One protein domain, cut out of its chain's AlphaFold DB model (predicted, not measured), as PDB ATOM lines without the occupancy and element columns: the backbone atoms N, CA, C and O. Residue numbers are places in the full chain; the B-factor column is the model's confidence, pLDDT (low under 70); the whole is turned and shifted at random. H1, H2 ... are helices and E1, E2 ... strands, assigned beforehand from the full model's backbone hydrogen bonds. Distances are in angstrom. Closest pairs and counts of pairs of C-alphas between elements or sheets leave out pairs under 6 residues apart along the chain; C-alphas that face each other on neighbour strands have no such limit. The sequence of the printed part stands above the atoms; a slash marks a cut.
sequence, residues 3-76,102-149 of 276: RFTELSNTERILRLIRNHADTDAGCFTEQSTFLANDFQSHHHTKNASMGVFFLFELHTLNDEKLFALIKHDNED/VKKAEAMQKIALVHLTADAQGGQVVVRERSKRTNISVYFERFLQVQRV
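Overview. This is residues 3 to 76 and 102 to 149 of the 276 residues of an uncharacterized protein of Citrobacter sp. A316 (UniProt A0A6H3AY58). A twisted wall of four antiparallel strands, in the order E1 - E2 - E3 - E4, has a helical hairpin, H1 and H2, packed slantwise over one face, while the other face is bare. The short helix H3 sits beside one end of this hairpin and only grazes the sheet, and E5 follows it, paired with residues 3 to 4 near the first printed residue. The printed part has 122 residues, with three named helices and five named strands in the order H1 H2 E1 E2 E3 E4 H3 E5, and its class is mixed, helices and strands. It is compact and rounded, with a radius of gyration of the C-alphas of 14.4 A and spans of 39 by 31 by 29 A.

Along the chain. In the sheet, E1 is residues 51 to 59, 25.6 A long, beginning at C-alpha 51 at (259.264, 256.845, 293.468). E2 is residues 65 to 73, 25.9 A; E3 is residues 108 to 116, 22.9 A; E4 is residues 123 to 129, 19.1 A. H1 is residues 9 to 20, 16.3 A, from C-alpha 9 at (253.733, 269.904, 276.344). H2 is residues 27 to 42, 22.9 A. H3 is residues 138 to 144, and E5 is residues 146 to 148, ending at C-alpha 148 at (263.042, 281.387, 285.101).

Arrangement. E1 and E2 form a hairpin, with N 54 and O 70 at 2.8 A, within hydrogen-bond range. E2 and E3 are antiparallel neighbours at 166 degrees, with N 69 and O 112 at 2.8 A. E3 and E4 form another hairpin, with N 113 and O 126 at 2.8 A. H1 and H2 are on the same face of the sheet, in two layers, helices on one face of a sheet. H2, at a height over the sheet of 9.8 A, lies over E1 and is slantwise to it at 41 degrees on the local plane; with 2 C-alphas on E2 it is only just not over that strand. H1, at a height over the sheet of 9.3 A, lies over E2 at 52 degrees on the local plane, and with 2 C-alphas on E3 it is only just not over E3. H1 and H2 touch, closest at the C-alphas of Ile 17 and Phe 28, 5.5 A, at a shallow tilt of 10 degrees, opposite ways. H3 touches H2, which meets it with residues 38 to 42 alone; the closest C-alphas are those of Phe 39 and Phe 143, 6.0 A. H1 and H3 only just touch, with 3 pairs of C-alphas within 8 A, the closest being those of Thr 10 and Leu 144, 5.7 A. E5 pairs with no named strand. In H1, H2 and H3 every O i to N i+4 pair is within hydrogen-bond range.

Size, cuts and confidence. The two C-alphas farthest apart are those of Asp 76 and Asp 119, 43.9 A. Residues 77 to 101 are cut out, and C-alphas 76 and 102 are 9.9 A apart across the cut, which lies in the link from E2 to E3. Of the links that are printed whole, none is long. The mean pLDDT of the printed part is 86.4, with residues 44 to 48, 75 to 76, 102 to 105 and 133 to 134 under 70.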
ATOM      1  N   ARG A   3     257.984 280.507 284.220       92.25
ATOM      2  CA  ARG A   3     256.894 280.520 283.239       92.25
ATOM      3  C   ARG A   3     257.125 279.409 282.232       92.25
ATOM      4  O   ARG A   3     258.279 279.089 281.946       92.25
ATOM      5  N   PHE A   4     256.057 278.851 281.682       94.75
ATOM      6  CA  PHE A   4     256.181 277.898 280.585       94.75
ATOM      7  C   PHE A   4     256.862 278.539 279.371       94.75
ATOM      8  O   PHE A   4     256.716 279.738 279.115       94.75
ATOM      9  N   THR A   5     257.657 277.750 278.655       92.88
ATOM     10  CA  THR A   5     258.127 278.119 277.321       92.88
ATOM     11  C   THR A   5     256.983 277.995 276.323       92.88
ATOM     12  O   THR A   5     255.980 277.326 276.586       92.88
ATOM     13  N   GLU A   6     257.133 278.626 275.161       87.69
ATOM     14  CA  GLU A   6     256.197 278.420 274.058       87.69
ATOM     15  C   GLU A   6     256.109 276.927 273.717       87.69
ATOM     16  O   GLU A   6     257.118 276.215 273.752       87.69
ATOM     17  N   LEU A   7     254.893 276.462 273.417       87.56
ATOM     18  CA  LEU A   7     254.601 275.072 273.048       87.56
ATOM     19  C   LEU A   7     254.979 274.031 274.120       87.56
ATOM     20  O   LEU A   7     255.264 272.882 273.784       87.56
ATOM     21  N   SER A   8     254.964 274.409 275.405       93.88
ATOM     22  CA  SER A   8     255.178 273.452 276.493       93.88
ATOM     23  C   SER A   8     254.119 272.339 276.467       93.88
ATOM     24  O   SER A   8     252.922 272.574 276.621       93.88
ATOM     25  N   ASN A   9     254.560 271.097 276.290       94.12
ATOM     26  CA  ASN A   9     253.733 269.904 276.344       94.12
ATOM     27  C   ASN A   9     253.124 269.707 277.738       94.12
ATOM     28  O   ASN A   9     251.945 269.374 277.839       94.12
ATOM     29  N   THR A  10     253.896 269.965 278.799       95.12
ATOM     30  CA  THR A  10     253.387 269.926 280.179       95.12
ATOM     31  C   THR A  10     252.247 270.928 280.359       95.12
ATOM     32  O   THR A  10     251.185 270.569 280.861       95.12
ATOM     33  N   GLU A  11     252.423 272.168 279.899       96.31
ATOM     34  CA  GLU A  11     251.375 273.193 279.937       96.31
ATOM     35  C   GLU A  11     250.129 272.773 279.153       96.31
ATOM     36  O   GLU A  11     249.019 272.832 279.687       96.31
ATOM     37  N   ARG A  12     250.318 272.269 277.930       95.38
ATOM     38  CA  ARG A  12     249.241 271.782 277.065       95.38
ATOM     39  C   ARG A  12     248.428 270.677 277.741       95.38
ATOM     40  O   ARG A  12     247.201 270.731 277.722       95.38
ATOM     41  N   ILE A  13     249.092 269.686 278.340       95.69
ATOM     42  CA  ILE A  13     248.439 268.562 279.029       95.69
ATOM     43  C   ILE A  13     247.658 269.054 280.252       95.69
ATOM     44  O   ILE A  13     246.485 268.717 280.402       95.69
ATOM     45  N   LEU A  14     248.260 269.893 281.100       96.25
ATOM     46  CA  LEU A  14     247.568 270.452 282.268       96.25
ATOM     47  C   LEU A  14     246.352 271.292 281.857       96.25
ATOM     48  O   LEU A  14     245.326 271.278 282.533       96.25
ATOM     49  N   ARG A  15     246.434 271.994 280.725       95.06
ATOM     50  CA  ARG A  15     245.318 272.771 280.180       95.06
ATOM     51  C   ARG A  15     244.192 271.881 279.654       95.06
ATOM     52  O   ARG A  15     243.029 272.226 279.850       95.06
ATOM     53  N   LEU A  16     244.514 270.741 279.036       95.31
ATOM     54  CA  LEU A  16     243.511 269.738 278.661       95.31
ATOM     55  C   LEU A  16     242.772 269.221 279.895       95.31
ATOM     56  O   LEU A  16     241.545 269.223 279.902       95.31
ATOM     57  N   ILE A  17     243.509 268.871 280.954       95.06
ATOM     58  CA  ILE A  17     242.912 268.443 282.226       95.06
ATOM     59  C   ILE A  17     241.994 269.541 282.767       95.06
ATOM     60  O   ILE A  17     240.806 269.297 282.962       95.06
ATOM     61  N   ARG A  18     242.505 270.773 282.895       94.31
ATOM     62  CA  ARG A  18     241.744 271.924 283.403       94.31
ATOM     63  C   ARG A  18     240.402 272.106 282.698       94.31
ATOM     64  O   ARG A  18     239.413 272.411 283.354       94.31
ATOM     65  N   ASN A  19     240.400 271.982 281.373       93.38
ATOM     66  CA  ASN A  19     239.254 272.331 280.542       93.38
ATOM     67  C   ASN A  19     238.256 271.175 280.354       93.38
ATOM     68  O   ASN A  19     237.114 271.441 279.987       93.38
ATOM     69  N   HIS A  20     238.677 269.918 280.535       94.94
ATOM     70  CA  HIS A  20     237.873 268.755 280.138       94.94
ATOM     71  C   HIS A  20     237.617 267.744 281.257       94.94
ATOM     72  O   HIS A  20     236.626 267.018 281.166       94.94
ATOM     73  N   ALA A  21     238.433 267.705 282.316       92.69
ATOM     74  CA  ALA A  21     238.317 266.693 283.371       92.69
ATOM     75  C   ALA A  21     236.981 266.732 284.133       92.69
ATOM     76  O   ALA A  21     236.520 265.690 284.589       92.69
ATOM     77  N   ASP A  22     236.323 267.894 284.213       91.44
ATOM     78  CA  ASP A  22     235.008 268.018 284.866       91.44
ATOM     79  C   ASP A  22     233.879 267.358 284.062       91.44
ATOM     80  O   ASP A  22     232.838 266.999 284.610       91.44
ATOM     81  N   THR A  23     234.068 267.218 282.748       94.25
ATOM     82  CA  THR A  23     233.050 266.713 281.813       94.25
ATOM     83  C   THR A  23     233.376 265.337 281.243       94.25
ATOM     84  O   THR A  23     232.473 264.623 280.819       94.25
ATOM     85  N   ASP A  24     234.653 264.959 281.233       95.00
ATOM     86  CA  ASP A  24     235.150 263.678 280.745       95.00
ATOM     87  C   ASP A  24     235.923 262.965 281.859       95.00
ATOM     88  O   ASP A  24     237.068 263.300 282.174       95.00
ATOM     89  N   ALA A  25     235.291 261.933 282.423       87.94
ATOM     90  CA  ALA A  25     235.842 261.138 283.515       87.94
ATOM     91  C   ALA A  25     237.159 260.418 283.150       87.94
ATOM     92  O   ALA A  25     237.945 260.089 284.040       87.94
ATOM     93  N   GLY A  26     237.414 260.163 281.860       92.69
ATOM     94  CA  GLY A  26     238.653 259.537 281.392       92.69
ATOM     95  C   GLY A  26     239.818 260.518 281.273       92.69
ATOM     96  O   GLY A  26     240.970 260.126 281.488       92.69
ATOM     97  N   CYS A  27     239.521 261.794 281.000       95.12
ATOM     98  CA  CYS A  27     240.508 262.812 280.653       95.12
ATOM     99  C   CYS A  27     241.609 262.940 281.710       95.12
ATOM    100  O   CYS A  27     242.790 262.852 281.377       95.12
ATOM    101  N   PHE A  28     241.249 263.085 282.992       93.19
ATOM    102  CA  PHE A  28     242.246 263.256 284.052       93.19
ATOM    103  C   PHE A  28     243.223 262.075 284.100       93.19
ATOM    104  O   PHE A  28     244.438 262.267 284.122       93.19
ATOM    105  N   THR A  29     242.704 260.846 284.079       93.19
ATOM    106  CA  THR A  29     243.515 259.622 284.172       93.19
ATOM    107  C   THR A  29     244.418 259.465 282.955       93.19
ATOM    108  O   THR A  29     245.608 259.189 283.099       93.19
ATOM    109  N   GLU A  30     243.896 259.688 281.751       95.75
ATOM    110  CA  GLU A  30     244.668 259.555 280.518       95.75
ATOM    111  C   GLU A  30     245.784 260.608 280.438       95.75
ATOM    112  O   GLU A  30     246.960 260.282 280.253       95.75
ATOM    113  N   GLN A  31     245.434 261.877 280.647       96.88
ATOM    114  CA  GLN A  31     246.368 262.993 280.531       96.88
ATOM    115  C   GLN A  31     247.427 262.982 281.645       96.88
ATOM    116  O   GLN A  31     248.607 263.220 281.378       96.88
ATOM    117  N   SER A  32     247.055 262.634 282.882       93.38
ATOM    118  CA  SER A  32     248.025 262.442 283.973       93.38
ATOM    119  C   SER A  32     248.970 261.263 283.712       93.38
ATOM    120  O   SER A  32     250.161 261.363 284.009       93.38
ATOM    121  N   THR A  33     248.487 260.186 283.080       93.38
ATOM    122  CA  THR A  33     249.327 259.051 282.659       93.38
ATOM    123  C   THR A  33     250.348 259.476 281.608       93.38
ATOM    124  O   THR A  33     251.529 259.135 281.722       93.38
ATOM    125  N   PHE A  34     249.936 260.265 280.611       94.88
ATOM    126  CA  PHE A  34     250.870 260.821 279.632       94.88
ATOM    127  C   PHE A  34     251.934 261.694 280.290       94.88
ATOM    128  O   PHE A  34     253.114 261.542 279.977       94.88
ATOM    129  N   LEU A  35     251.545 262.548 281.238       93.94
ATOM    130  CA  LEU A  35     252.480 263.404 281.961       93.94
ATOM    131  C   LEU A  35     253.487 262.592 282.793       93.94
ATOM    132  O   LEU A  35     254.677 262.897 282.792       93.94
ATOM    133  N   ALA A  36     253.032 261.532 283.465       91.44
ATOM    134  CA  ALA A  36     253.899 260.638 284.232       91.44
ATOM    135  C   ALA A  36     254.887 259.870 283.333       91.44
ATOM    136  O   ALA A  36     256.066 259.744 283.668       91.44
ATOM    137  N   ASN A  37     254.436 259.396 282.167       91.00
ATOM    138  CA  ASN A  37     255.305 258.751 281.181       91.00
ATOM    139  C   ASN A  37     256.320 259.730 280.583       91.00
ATOM    140  O   ASN A  37     257.489 259.379 280.432       91.00
ATOM    141  N   ASP A  38     255.900 260.961 280.285       91.25
ATOM    142  CA  ASP A  38     256.785 262.014 279.793       91.25
ATOM    143  C   ASP A  38     257.862 262.350 280.834       91.25
ATOM    144  O   ASP A  38     259.057 262.344 280.523       91.25
ATOM    145  N   PHE A  39     257.465 262.502 282.102       89.12
ATOM    146  CA  PHE A  39     258.380 262.642 283.234       89.12
ATOM    147  C   PHE A  39     259.403 261.500 283.255       89.12
ATOM    148  O   PHE A  39     260.614 261.733 283.199       89.12
ATOM    149  N   GLN A  40     258.937 260.252 283.253       86.44
ATOM    150  CA  GLN A  40     259.808 259.079 283.262       86.44
ATOM    151  C   GLN A  40     260.751 259.031 282.049       86.44
ATOM    152  O   GLN A  40     261.914 258.661 282.197       86.44
ATOM    153  N   SER A  41     260.287 259.427 280.861       86.06
ATOM    154  CA  SER A  41     261.073 259.355 279.623       86.06
ATOM    155  C   SER A  41     262.325 260.228 279.671       86.06
ATOM    156  O   SER A  41     263.380 259.817 279.198       86.06
ATOM    157  N   HIS A  42     262.242 261.387 280.323       80.56
ATOM    158  CA  HIS A  42     263.364 262.304 280.450       80.56
ATOM    159  C   HIS A  42     264.453 261.750 281.415       80.56
ATOM    160  O   HIS A  42     265.586 262.246 281.436       80.56
ATOM    161  N   HIS A  43     264.136 260.748 282.259       74.25
ATOM    162  CA  HIS A  43     265.044 260.171 283.258       74.25
ATOM    163  C   HIS A  43     265.992 259.167 282.572       74.25
ATOM    164  O   HIS A  43     265.896 257.955 282.733       74.25
ATOM    165  N   HIS A  44     266.942 259.678 281.784       56.81
ATOM    166  CA  HIS A  44     267.842 258.854 280.963       56.81
ATOM    167  C   HIS A  44     269.009 258.194 281.717       56.81
ATOM    168  O   HIS A  44     269.756 257.410 281.133       56.81
ATOM    169  N   THR A  45     269.213 258.494 283.000       56.97
ATOM    170  CA  THR A  45     270.326 257.931 283.778       56.97
ATOM    171  C   THR A  45     269.820 256.886 284.767       56.97
ATOM    172  O   THR A  45     268.827 257.098 285.458       56.97
ATOM    173  N   LYS A  46     270.547 255.767 284.894       56.38
ATOM    174  CA  LYS A  46     270.285 254.650 285.832       56.38
ATOM    175  C   LYS A  46     270.272 255.040 287.331       56.38
ATOM    176  O   LYS A  46     270.218 254.163 288.182       56.38
ATOM    177  N   ASN A  47     270.324 256.335 287.649       58.50
ATOM    178  CA  ASN A  47     270.430 256.894 288.997       58.50
ATOM    179  C   ASN A  47     269.161 257.643 289.444       58.50
ATOM    180  O   ASN A  47     269.191 258.326 290.467       58.50
ATOM    181  N   ALA A  48     268.058 257.573 288.691       64.38
ATOM    182  CA  ALA A  48     266.785 258.108 289.163       64.38
ATOM    183  C   ALA A  48     266.289 257.278 290.358       64.38
ATOM    184  O   ALA A  48     266.154 256.058 290.261       64.38
ATOM    185  N   SER A  49     266.032 257.936 291.490       71.31
ATOM    186  CA  SER A  49     265.418 257.285 292.645       71.31
ATOM    187  C   SER A  49     264.022 256.793 292.272       71.31
ATOM    188  O   SER A  49     263.220 257.550 291.712       71.31
ATOM    189  N   MET A  50     263.747 255.526 292.592       76.88
ATOM    190  CA  MET A  50     262.409 254.949 292.485       76.88
ATOM    191  C   MET A  50     261.439 255.767 293.334       76.88
ATOM    192  O   MET A  50     261.779 256.179 294.443       76.88
ATOM    193  N   GLY A  51     260.238 255.986 292.821       81.12
ATOM    194  CA  GLY A  51     259.264 256.845 293.468       81.12
ATOM    195  C   GLY A  51     257.912 256.817 292.779       81.12
ATOM    196  O   GLY A  51     257.708 256.081 291.813       81.12
ATOM    197  N   VAL A  52     257.011 257.652 293.278       84.56
ATOM    198  CA  VAL A  52     255.686 257.902 292.716       84.56
ATOM    199  C   VAL A  52     255.629 259.344 292.227       84.56
ATOM    200  O   VAL A  52     256.188 260.255 292.845       84.56
ATOM    201  N   PHE A  53     254.964 259.548 291.094       88.75
ATOM    202  CA  PHE A  53     254.657 260.864 290.560       88.75
ATOM    203  C   PHE A  53     253.173 261.151 290.791       88.75
ATOM    204  O   PHE A  53     252.316 260.431 290.285       88.75
ATOM    205  N   PHE A  54     252.877 262.185 291.571       90.06
ATOM    206  CA  PHE A  54     251.519 262.635 291.835       90.06
ATOM    207  C   PHE A  54     251.192 263.863 290.998       90.06
ATOM    208  O   PHE A  54     251.998 264.790 290.900       90.06
ATOM    209  N   LEU A  55     249.971 263.883 290.475       94.12
ATOM    210  CA  LEU A  55     249.329 265.072 289.947       94.12
ATOM    211  C   LEU A  55     248.060 265.323 290.758       94.12
ATOM    212  O   LEU A  55     247.190 264.459 290.825       94.12
ATOM    213  N   PHE A  56     247.961 266.505 291.353       94.06
ATOM    214  CA  PHE A  56     246.755 266.974 292.024       94.06
ATOM    215  C   PHE A  56     246.170 268.154 291.262       94.06
ATOM    216  O   PHE A  56     246.907 269.070 290.895       94.06
ATOM    217  N   GLU A  57     244.854 268.149 291.088       93.75
ATOM    218  CA  GLU A  57     244.075 269.352 290.808       93.75
ATOM    219  C   GLU A  57     243.593 269.926 292.145       93.75
ATOM    220  O   GLU A  57     243.086 269.202 293.002       93.75
ATOM    221  N   LEU A  58     243.826 271.216 292.356       93.81
ATOM    222  CA  LEU A  58     243.505 271.931 293.584       93.81
ATOM    223  C   LEU A  58     242.550 273.071 293.244       93.81
ATOM    224  O   LEU A  58     242.814 273.833 292.318       93.81
ATOM    225  N   HIS A  59     241.496 273.231 294.038       90.50
ATOM    226  CA  HIS A  59     240.566 274.351 293.915       90.50
ATOM    227  C   HIS A  59     240.863 275.394 294.987       90.50
ATOM    228  O   HIS A  59     241.016 275.069 296.169       90.50
ATOM    229  N   THR A  60     240.954 276.657 294.582       89.62
ATOM    230  CA  THR A  60     241.016 277.776 295.526       89.62
ATOM    231  C   THR A  60     239.615 278.137 296.023       89.62
ATOM    232  O   THR A  60     238.604 277.717 295.465       89.62
ATOM    233  N   LEU A  61     239.536 278.972 297.066       87.62
ATOM    234  CA  LEU A  61     238.256 279.503 297.559       87.62
ATOM    235  C   LEU A  61     237.490 280.320 296.503       87.62
ATOM    236  O   LEU A  61     236.286 280.506 296.643       87.62
ATOM    237  N   ASN A  62     238.183 280.794 295.463       88.25
ATOM    238  CA  ASN A  62     237.605 281.553 294.356       88.25
ATOM    239  C   ASN A  62     237.316 280.668 293.129       88.25
ATOM    240  O   ASN A  62     237.143 281.198 292.037       88.25
ATOM    241  N   ASP A  63     237.311 279.343 293.305       84.81
ATOM    242  CA  ASP A  63     237.111 278.341 292.248       84.81
ATOM    243  C   ASP A  63     238.154 278.397 291.114       84.81
ATOM    244  O   ASP A  63     237.918 277.991 289.977       84.81
ATOM    245  N   GLU A  64     239.357 278.892 291.418       89.75
ATOM    246  CA  GLU A  64     240.486 278.793 290.491       89.75
ATOM    247  C   GLU A  64     241.136 277.413 290.612       89.75
ATOM    248  O   GLU A  64     241.377 276.921 291.719       89.75
ATOM    249  N   LYS A  65     241.483 276.817 289.467       92.31
ATOM    250  CA  LYS A  65     242.199 275.541 289.404       92.31
ATOM    251  C   LYS A  65     243.711 275.746 289.396       92.31
ATOM    252  O   LYS A  65     244.263 276.424 288.524       92.31
ATOM    253  N   LEU A  66     244.385 275.096 290.334       94.88
ATOM    254  CA  LEU A  66     245.837 274.967 290.401       94.88
ATOM    255  C   LEU A  66     246.225 273.501 290.215       94.88
ATOM    256  O   LEU A  66     245.466 272.605 290.573       94.88
ATOM    257  N   PHE A  67     247.435 273.250 289.725       96.19
ATOM    258  CA  PHE A  67     247.970 271.893 289.628       96.19
ATOM    259  C   PHE A  67     249.216 271.741 290.483       96.19
ATOM    260  O   PHE A  67     250.117 272.574 290.417       96.19
ATOM    261  N   ALA A  68     249.298 270.665 291.261       95.50
ATOM    262  CA  ALA A  68     250.512 270.298 291.980       95.50
ATOM    263  C   ALA A  68     251.093 269.003 291.407       95.50
ATOM    264  O   ALA A  68     250.446 267.959 291.428       95.50
ATOM    265  N   LEU A  69     252.325 269.082 290.906       95.06
ATOM    266  CA  LEU A  69     253.098 267.961 290.384       95.06
ATOM    267  C   LEU A  69     254.156 267.611 291.428       95.06
ATOM    268  O   LEU A  69     254.997 268.453 291.757       95.06
ATOM    269  N   ILE A  70     254.125 266.393 291.962       91.56
ATOM    270  CA  ILE A  70     254.995 265.984 293.069       91.56
ATOM    271  C   ILE A  70     255.693 264.674 292.724       91.56
ATOM    272  O   ILE A  70     255.041 263.647 292.563       91.56
ATOM    273  N   LYS A  71     257.031 264.682 292.684       89.88
ATOM    274  CA  LYS A  71     257.824 263.447 292.740       89.88
ATOM    275  C   LYS A  71     258.128 263.121 294.194       89.88
ATOM    276  O   LYS A  71     258.807 263.898 294.875       89.88
ATOM    277  N   HIS A  72     257.673 261.955 294.621       85.56
ATOM    278  CA  HIS A  72     257.922 261.403 295.939       85.56
ATOM    279  C   HIS A  72     258.801 260.161 295.821       85.56
ATOM    280  O   HIS A  72     258.462 259.234 295.090       85.56
ATOM    281  N   ASP A  73     259.924 260.134 296.525       81.81
ATOM    282  CA  ASP A  73     260.837 258.995 296.494       81.81
ATOM    283  C   ASP A  73     260.341 257.877 297.413       81.81
ATOM    284  O   ASP A  73     259.714 258.126 298.444       81.81
ATOM    285  N   ASN A  74     260.625 256.632 297.036       73.69
ATOM    286  CA  ASN A  74     260.431 255.492 297.922       73.69
ATOM    287  C   ASN A  74     261.516 255.512 299.003       73.69
ATOM    288  O   ASN A  74     262.689 255.731 298.689       73.69
ATOM    289  N   GLU A  75     261.153 255.211 300.247       67.25
ATOM    290  CA  GLU A  75     262.145 254.913 301.280       67.25
ATOM    291  C   GLU A  75     262.321 253.398 301.412       67.25
ATOM    292  O   GLU A  75     261.351 252.634 301.417       67.25
ATOM    293  N   ASP A  76     263.574 252.962 301.538       61.59
ATOM    294  CA  ASP A  76     263.887 251.602 301.964       61.59
ATOM    295  C   ASP A  76     263.684 251.526 303.487       61.59
ATOM    296  O   ASP A  76     264.483 252.046 304.269       61.59
ATOM    297  N   VAL A 102     255.823 257.189 302.923       64.88
ATOM    298  CA  VAL A 102     256.334 257.621 304.226       64.88
ATOM    299  C   VAL A 102     255.905 259.067 304.478       64.88
ATOM    300  O   VAL A 102     256.075 259.925 303.621       64.88
ATOM    301  N   LYS A 103     255.391 259.375 305.675       61.38
ATOM    302  CA  LYS A 103     254.944 260.732 306.071       61.38
ATOM    303  C   LYS A 103     256.078 261.765 306.227       61.38
ATOM    304  O   LYS A 103     255.866 262.829 306.804       61.38
ATOM    305  N   LYS A 104     257.293 261.451 305.777       68.00
ATOM    306  CA  LYS A 104     258.468 262.307 305.930       68.00
ATOM    307  C   LYS A 104     258.502 263.344 304.818       68.00
ATOM    308  O   LYS A 104     258.515 262.997 303.639       68.00
ATOM    309  N   ALA A 105     258.570 264.620 305.188       67.62
ATOM    310  CA  ALA A 105     258.675 265.717 304.225       67.62
ATOM    311  C   ALA A 105     259.928 265.587 303.338       67.62
ATOM    312  O   ALA A 105     259.951 266.065 302.207       67.62
ATOM    313  N   GLU A 106     260.957 264.896 303.832       70.50
ATOM    314  CA  GLU A 106     262.190 264.579 303.122       70.50
ATOM    315  C   GLU A 106     261.962 263.736 301.863       70.50
ATOM    316  O   GLU A 106     262.731 263.862 300.906       70.50
ATOM    317  N   ALA A 107     260.927 262.899 301.836       72.00
ATOM    318  CA  ALA A 107     260.648 262.029 300.703       72.00
ATOM    319  C   ALA A 107     260.056 262.795 299.500       72.00
ATOM    320  O   ALA A 107     260.149 262.328 298.364       72.00
ATOM    321  N   MET A 108     259.556 264.023 299.704       79.62
ATOM    322  CA  MET A 108     259.203 264.930 298.607       79.62
ATOM    323  C   MET A 108     260.468 265.462 297.927       79.62
ATOM    324  O   MET A 108     261.163 266.349 298.433       79.62
ATOM    325  N   GLN A 109     260.777 264.927 296.747       83.12
ATOM    326  CA  GLN A 109     262.007 265.263 296.042       83.12
ATOM    327  C   GLN A 109     261.842 266.480 295.125       83.12
ATOM    328  O   GLN A 109     262.748 267.317 295.038       83.12
ATOM    329  N   LYS A 110     260.708 266.569 294.422       89.69
ATOM    330  CA  LYS A 110     260.393 267.637 293.459       89.69
ATOM    331  C   LYS A 110     258.934 268.030 293.590       89.69
ATOM    332  O   LYS A 110     258.078 267.155 293.621       89.69
ATOM    333  N   ILE A 111     258.671 269.329 293.637       91.81
ATOM    334  CA  ILE A 111     257.325 269.894 293.699       91.81
ATOM    335  C   ILE A 111     257.251 271.021 292.673       91.81
ATOM    336  O   ILE A 111     258.121 271.895 292.657       91.81
ATOM    337  N   ALA A 112     256.217 271.016 291.840       93.94
ATOM    338  CA  ALA A 112     255.842 272.151 291.013       93.94
ATOM    339  C   ALA A 112     254.373 272.493 291.263       93.94
ATOM    340  O   ALA A 112     253.503 271.644 291.092       93.94
ATOM    341  N   LEU A 113     254.110 273.731 291.669       94.56
ATOM    342  CA  LEU A 113     252.772 274.296 291.757       94.56
ATOM    343  C   LEU A 113     252.546 275.177 290.531       94.56
ATOM    344  O   LEU A 113     253.321 276.099 290.272       94.56
ATOM    345  N   VAL A 114     251.500 274.877 289.779       95.56
ATOM    346  CA  VAL A 114     251.185 275.493 288.496       95.56
ATOM    347  C   VAL A 114     249.870 276.244 288.610       95.56
ATOM    348  O   VAL A 114     248.851 275.681 289.006       95.56
ATOM    349  N   HIS A 115     249.896 277.503 288.191       93.94
ATOM    350  CA  HIS A 115     248.716 278.318 287.959       93.94
ATOM    351  C   HIS A 115     248.658 278.679 286.474       93.94
ATOM    352  O   HIS A 115     249.507 279.421 285.976       93.94
ATOM    353  N   LEU A 116     247.687 278.128 285.747       93.88
ATOM    354  CA  LEU A 116     247.500 278.435 284.329       93.88
ATOM    355  C   LEU A 116     246.737 279.748 284.172       93.88
ATOM    356  O   LEU A 116     245.716 279.950 284.822       93.88
ATOM    357  N   THR A 117     247.187 280.613 283.264       89.19
ATOM    358  CA  THR A 117     246.433 281.818 282.893       89.19
ATOM    359  C   THR A 117     245.108 281.439 282.231       89.19
ATOM    360  O   THR A 117     244.992 280.378 281.602       89.19
ATOM    361  N   ALA A 118     244.096 282.301 282.366       81.19
ATOM    362  CA  ALA A 118     242.800 282.109 281.713       81.19
ATOM    363  C   ALA A 118     242.936 282.022 280.181       81.19
ATOM    364  O   ALA A 118     242.242 281.225 279.549       81.19
ATOM    365  N   ASP A 119     243.888 282.771 279.617       77.75
ATOM    366  CA  ASP A 119     244.219 282.782 278.194       77.75
ATOM    367  C   ASP A 119     244.604 281.400 277.650       77.75
ATOM    368  O   ASP A 119     244.945 280.473 278.388       77.75
ATOM    369  N   ALA A 120     244.598 281.272 276.322       74.75
ATOM    370  CA  ALA A 120     244.884 280.020 275.628       74.75
ATOM    371  C   ALA A 120     246.317 279.491 275.834       74.75
ATOM    372  O   ALA A 120     246.575 278.337 275.499       74.75
ATOM    373  N   GLN A 121     247.239 280.306 276.359       81.88
ATOM    374  CA  GLN A 121     248.634 279.932 276.579       81.88
ATOM    375  C   GLN A 121     249.209 280.570 277.844       81.88
ATOM    376  O   GLN A 121     248.865 281.695 278.214       81.88
ATOM    377  N   GLY A 122     250.154 279.857 278.456       86.50
ATOM    378  CA  GLY A 122     250.989 280.368 279.535       86.50
ATOM    379  C   GLY A 122     250.505 280.022 280.942       86.50
ATOM    380  O   GLY A 122     249.505 279.347 281.176       86.50
ATOM    381  N   GLY A 123     251.284 280.452 281.922       89.81
ATOM    382  CA  GLY A 123     251.058 280.106 283.314       89.81
ATOM    383  C   GLY A 123     252.276 280.413 284.163       89.81
ATOM    384  O   GLY A 123     253.392 280.581 283.660       89.81
ATOM    385  N   GLN A 124     252.037 280.498 285.460       91.62
ATOM    386  CA  GLN A 124     253.058 280.666 286.475       91.62
ATOM    387  C   GLN A 124     253.355 279.319 287.117       91.62
ATOM    388  O   GLN A 124     252.445 278.560 287.448       91.62
ATOM    389  N   VAL A 125     254.639 279.033 287.304       92.62
ATOM    390  CA  VAL A 125     255.101 277.787 287.908       92.62
ATOM    391  C   VAL A 125     256.047 278.111 289.056       92.62
ATOM    392  O   VAL A 125     257.108 278.716 288.876       92.62
ATOM    393  N   VAL A 126     255.679 277.694 290.260       90.38
ATOM    394  CA  VAL A 126     256.561 277.717 291.426       90.38
ATOM    395  C   VAL A 126     257.151 276.328 291.574       90.38
ATOM    396  O   VAL A 126     256.418 275.353 291.690       90.38
ATOM    397  N   VAL A 127     258.478 276.231 291.557       89.69
ATOM    398  CA  VAL A 127     259.179 274.947 291.595       89.69
ATOM    399  C   VAL A 127     260.104 274.901 292.797       89.69
ATOM    400  O   VAL A 127     260.849 275.849 293.041       89.69
ATOM    401  N   ARG A 128     260.089 273.774 293.509       86.12
ATOM    402  CA  ARG A 128     261.021 273.458 294.589       86.12
ATOM    403  C   ARG A 128     261.604 272.071 294.362       86.12
ATOM    404  O   ARG A 128     260.878 271.090 294.220       86.12
ATOM    405  N   GLU A 129     262.928 271.982 294.359       85.94
ATOM    406  CA  GLU A 129     263.653 270.717 294.256       85.94
ATOM    407  C   GLU A 129     264.553 270.544 295.483       85.94
ATOM    408  O   GLU A 129     265.397 271.386 295.782       85.94
ATOM    409  N   ARG A 130     264.387 269.441 296.223       82.25
ATOM    410  CA  ARG A 130     265.109 269.223 297.489       82.25
ATOM    411  C   ARG A 130     266.629 269.197 297.299       82.25
ATOM    412  O   ARG A 130     267.357 269.746 298.125       82.25
ATOM    413  N   SER A 131     267.105 268.567 296.225       77.94
ATOM    414  CA  SER A 131     268.535 268.415 295.910       77.94
ATOM    415  C   SER A 131     269.196 269.704 295.414       77.94
ATOM    416  O   SER A 131     270.419 269.819 295.476       77.94
ATOM    417  N   LYS A 132     268.417 270.678 294.932       77.81
ATOM    418  CA  LYS A 132     268.910 271.972 294.458       77.81
ATOM    419  C   LYS A 132     268.005 273.084 294.983       77.81
ATOM    420  O   LYS A 132     266.966 273.384 294.416       77.81
ATOM    421  N   ARG A 133     268.407 273.717 296.085       69.12
ATOM    422  CA  ARG A 133     267.580 274.760 296.712       69.12
ATOM    423  C   ARG A 133     267.542 276.063 295.909       69.12
ATOM    424  O   ARG A 133     266.509 276.708 295.882       69.12
ATOM    425  N   THR A 134     268.635 276.448 295.247       68.12
ATOM    426  CA  THR A 134     268.764 277.741 294.537       68.12
ATOM    427  C   THR A 134     268.426 277.689 293.044       68.12
ATOM    428  O   THR A 134     268.397 278.725 292.373       68.12
ATOM    429  N   ASN A 135     268.210 276.492 292.497       75.88
ATOM    430  CA  ASN A 135     267.897 276.274 291.089       75.88
ATOM    431  C   ASN A 135     267.189 274.924 290.905       75.88
ATOM    432  O   ASN A 135     267.184 274.114 291.817       75.88
ATOM    433  N   ILE A 136     266.659 274.634 289.726       82.56
ATOM    434  CA  ILE A 136     266.099 273.321 289.401       82.56
ATOM    435  C   ILE A 136     267.108 272.483 288.607       82.56
ATOM    436  O   ILE A 136     268.101 272.975 288.062       82.56
ATOM    437  N   SER A 137     266.938 271.166 288.613       83.88
ATOM    438  CA  SER A 137     267.717 270.279 287.753       83.88
ATOM    439  C   SER A 137     267.341 270.506 286.289       83.88
ATOM    440  O   SER A 137     266.169 270.667 285.967       83.88
ATOM    441  N   VAL A 138     268.336 270.449 285.395       84.06
ATOM    442  CA  VAL A 138     268.140 270.605 283.938       84.06
ATOM    443  C   VAL A 138     267.083 269.631 283.418       84.06
ATOM    444  O   VAL A 138     266.296 269.960 282.543       84.06
ATOM    445  N   TYR A 139     267.049 268.425 283.978       85.12
ATOM    446  CA  TYR A 139     266.026 267.436 283.672       85.12
ATOM    447  C   TYR A 139     264.613 267.923 284.048       85.12
ATOM    448  O   TYR A 139     263.712 267.838 283.221       85.12
ATOM    449  N   PHE A 140     264.414 268.448 285.263       88.69
ATOM    450  CA  PHE A 140     263.084 268.857 285.715       88.69
ATOM    451  C   PHE A 140     262.613 270.123 284.994       88.69
ATOM    452  O   PHE A 140     261.444 270.234 284.644       88.69
ATOM    453  N   GLU A 141     263.548 271.025 284.687       90.38
ATOM    454  CA  GLU A 141     263.324 272.169 283.802       90.38
ATOM    455  C   GLU A 141     262.878 271.738 282.401       90.38
ATOM    456  O   GLU A 141     261.904 272.277 281.883       90.38
ATOM    457  N   ARG A 142     263.546 270.736 281.810       89.94
ATOM    458  CA  ARG A 142     263.198 270.185 280.491       89.94
ATOM    459  C   ARG A 142     261.857 269.474 280.476       89.94
ATOM    460  O   ARG A 142     261.144 269.627 279.501       89.94
ATOM    461  N   PHE A 143     261.522 268.732 281.528       92.44
ATOM    462  CA  PHE A 143     260.213 268.098 281.653       92.44
ATOM    463  C   PHE A 143     259.096 269.145 281.757       92.44
ATOM    464  O   PHE A 143     258.134 269.127 280.993       92.44
ATOM    465  N   LEU A 144     259.233 270.101 282.683       93.81
ATOM    466  CA  LEU A 144     258.238 271.161 282.852       93.81
ATOM    467  C   LEU A 144     258.186 272.093 281.630       93.81
ATOM    468  O   LEU A 144     257.159 272.726 281.392       93.81
ATOM    469  N   GLN A 145     259.281 272.175 280.867       93.75
ATOM    470  CA  GLN A 145     259.482 273.112 279.762       93.75
ATOM    471  C   GLN A 145     259.188 274.536 280.227       93.75
ATOM    472  O   GLN A 145     258.258 275.208 279.779       93.75
ATOM    473  N   VAL A 146     259.964 274.965 281.220       93.19
ATOM    474  CA  VAL A 146     259.838 276.275 281.852       93.19
ATOM    475  C   VAL A 146     261.134 277.061 281.751       93.19
ATOM    476  O   VAL A 146     262.210 276.503 281.589       93.19
ATOM    477  N   GLN A 147     261.023 278.375 281.905       90.31
ATOM    478  CA  GLN A 147     262.143 279.303 282.008       90.31
ATOM    479  C   GLN A 147     261.965 280.196 283.237       90.31
ATOM    480  O   GLN A 147     260.839 280.552 283.611       90.31
ATOM    481  N   ARG A 148     263.073 280.547 283.897       88.69
ATOM    482  CA  ARG A 148     263.042 281.387 285.101       88.69
ATOM    483  C   ARG A 148     262.578 282.799 284.742       88.69
ATOM    484  O   ARG A 148     263.011 283.356 283.740       88.69
ATOM    485  N   VAL A 149     261.690 283.371 285.559       89.00
ATOM    486  CA  VAL A 149     261.135 284.716 285.306       89.00
ATOM    487  C   VAL A 149     262.139 285.811 285.659       89.00
ATOM    488  O   VAL A 149     262.266 286.781 284.924       89.00
TER     489      VAL A 149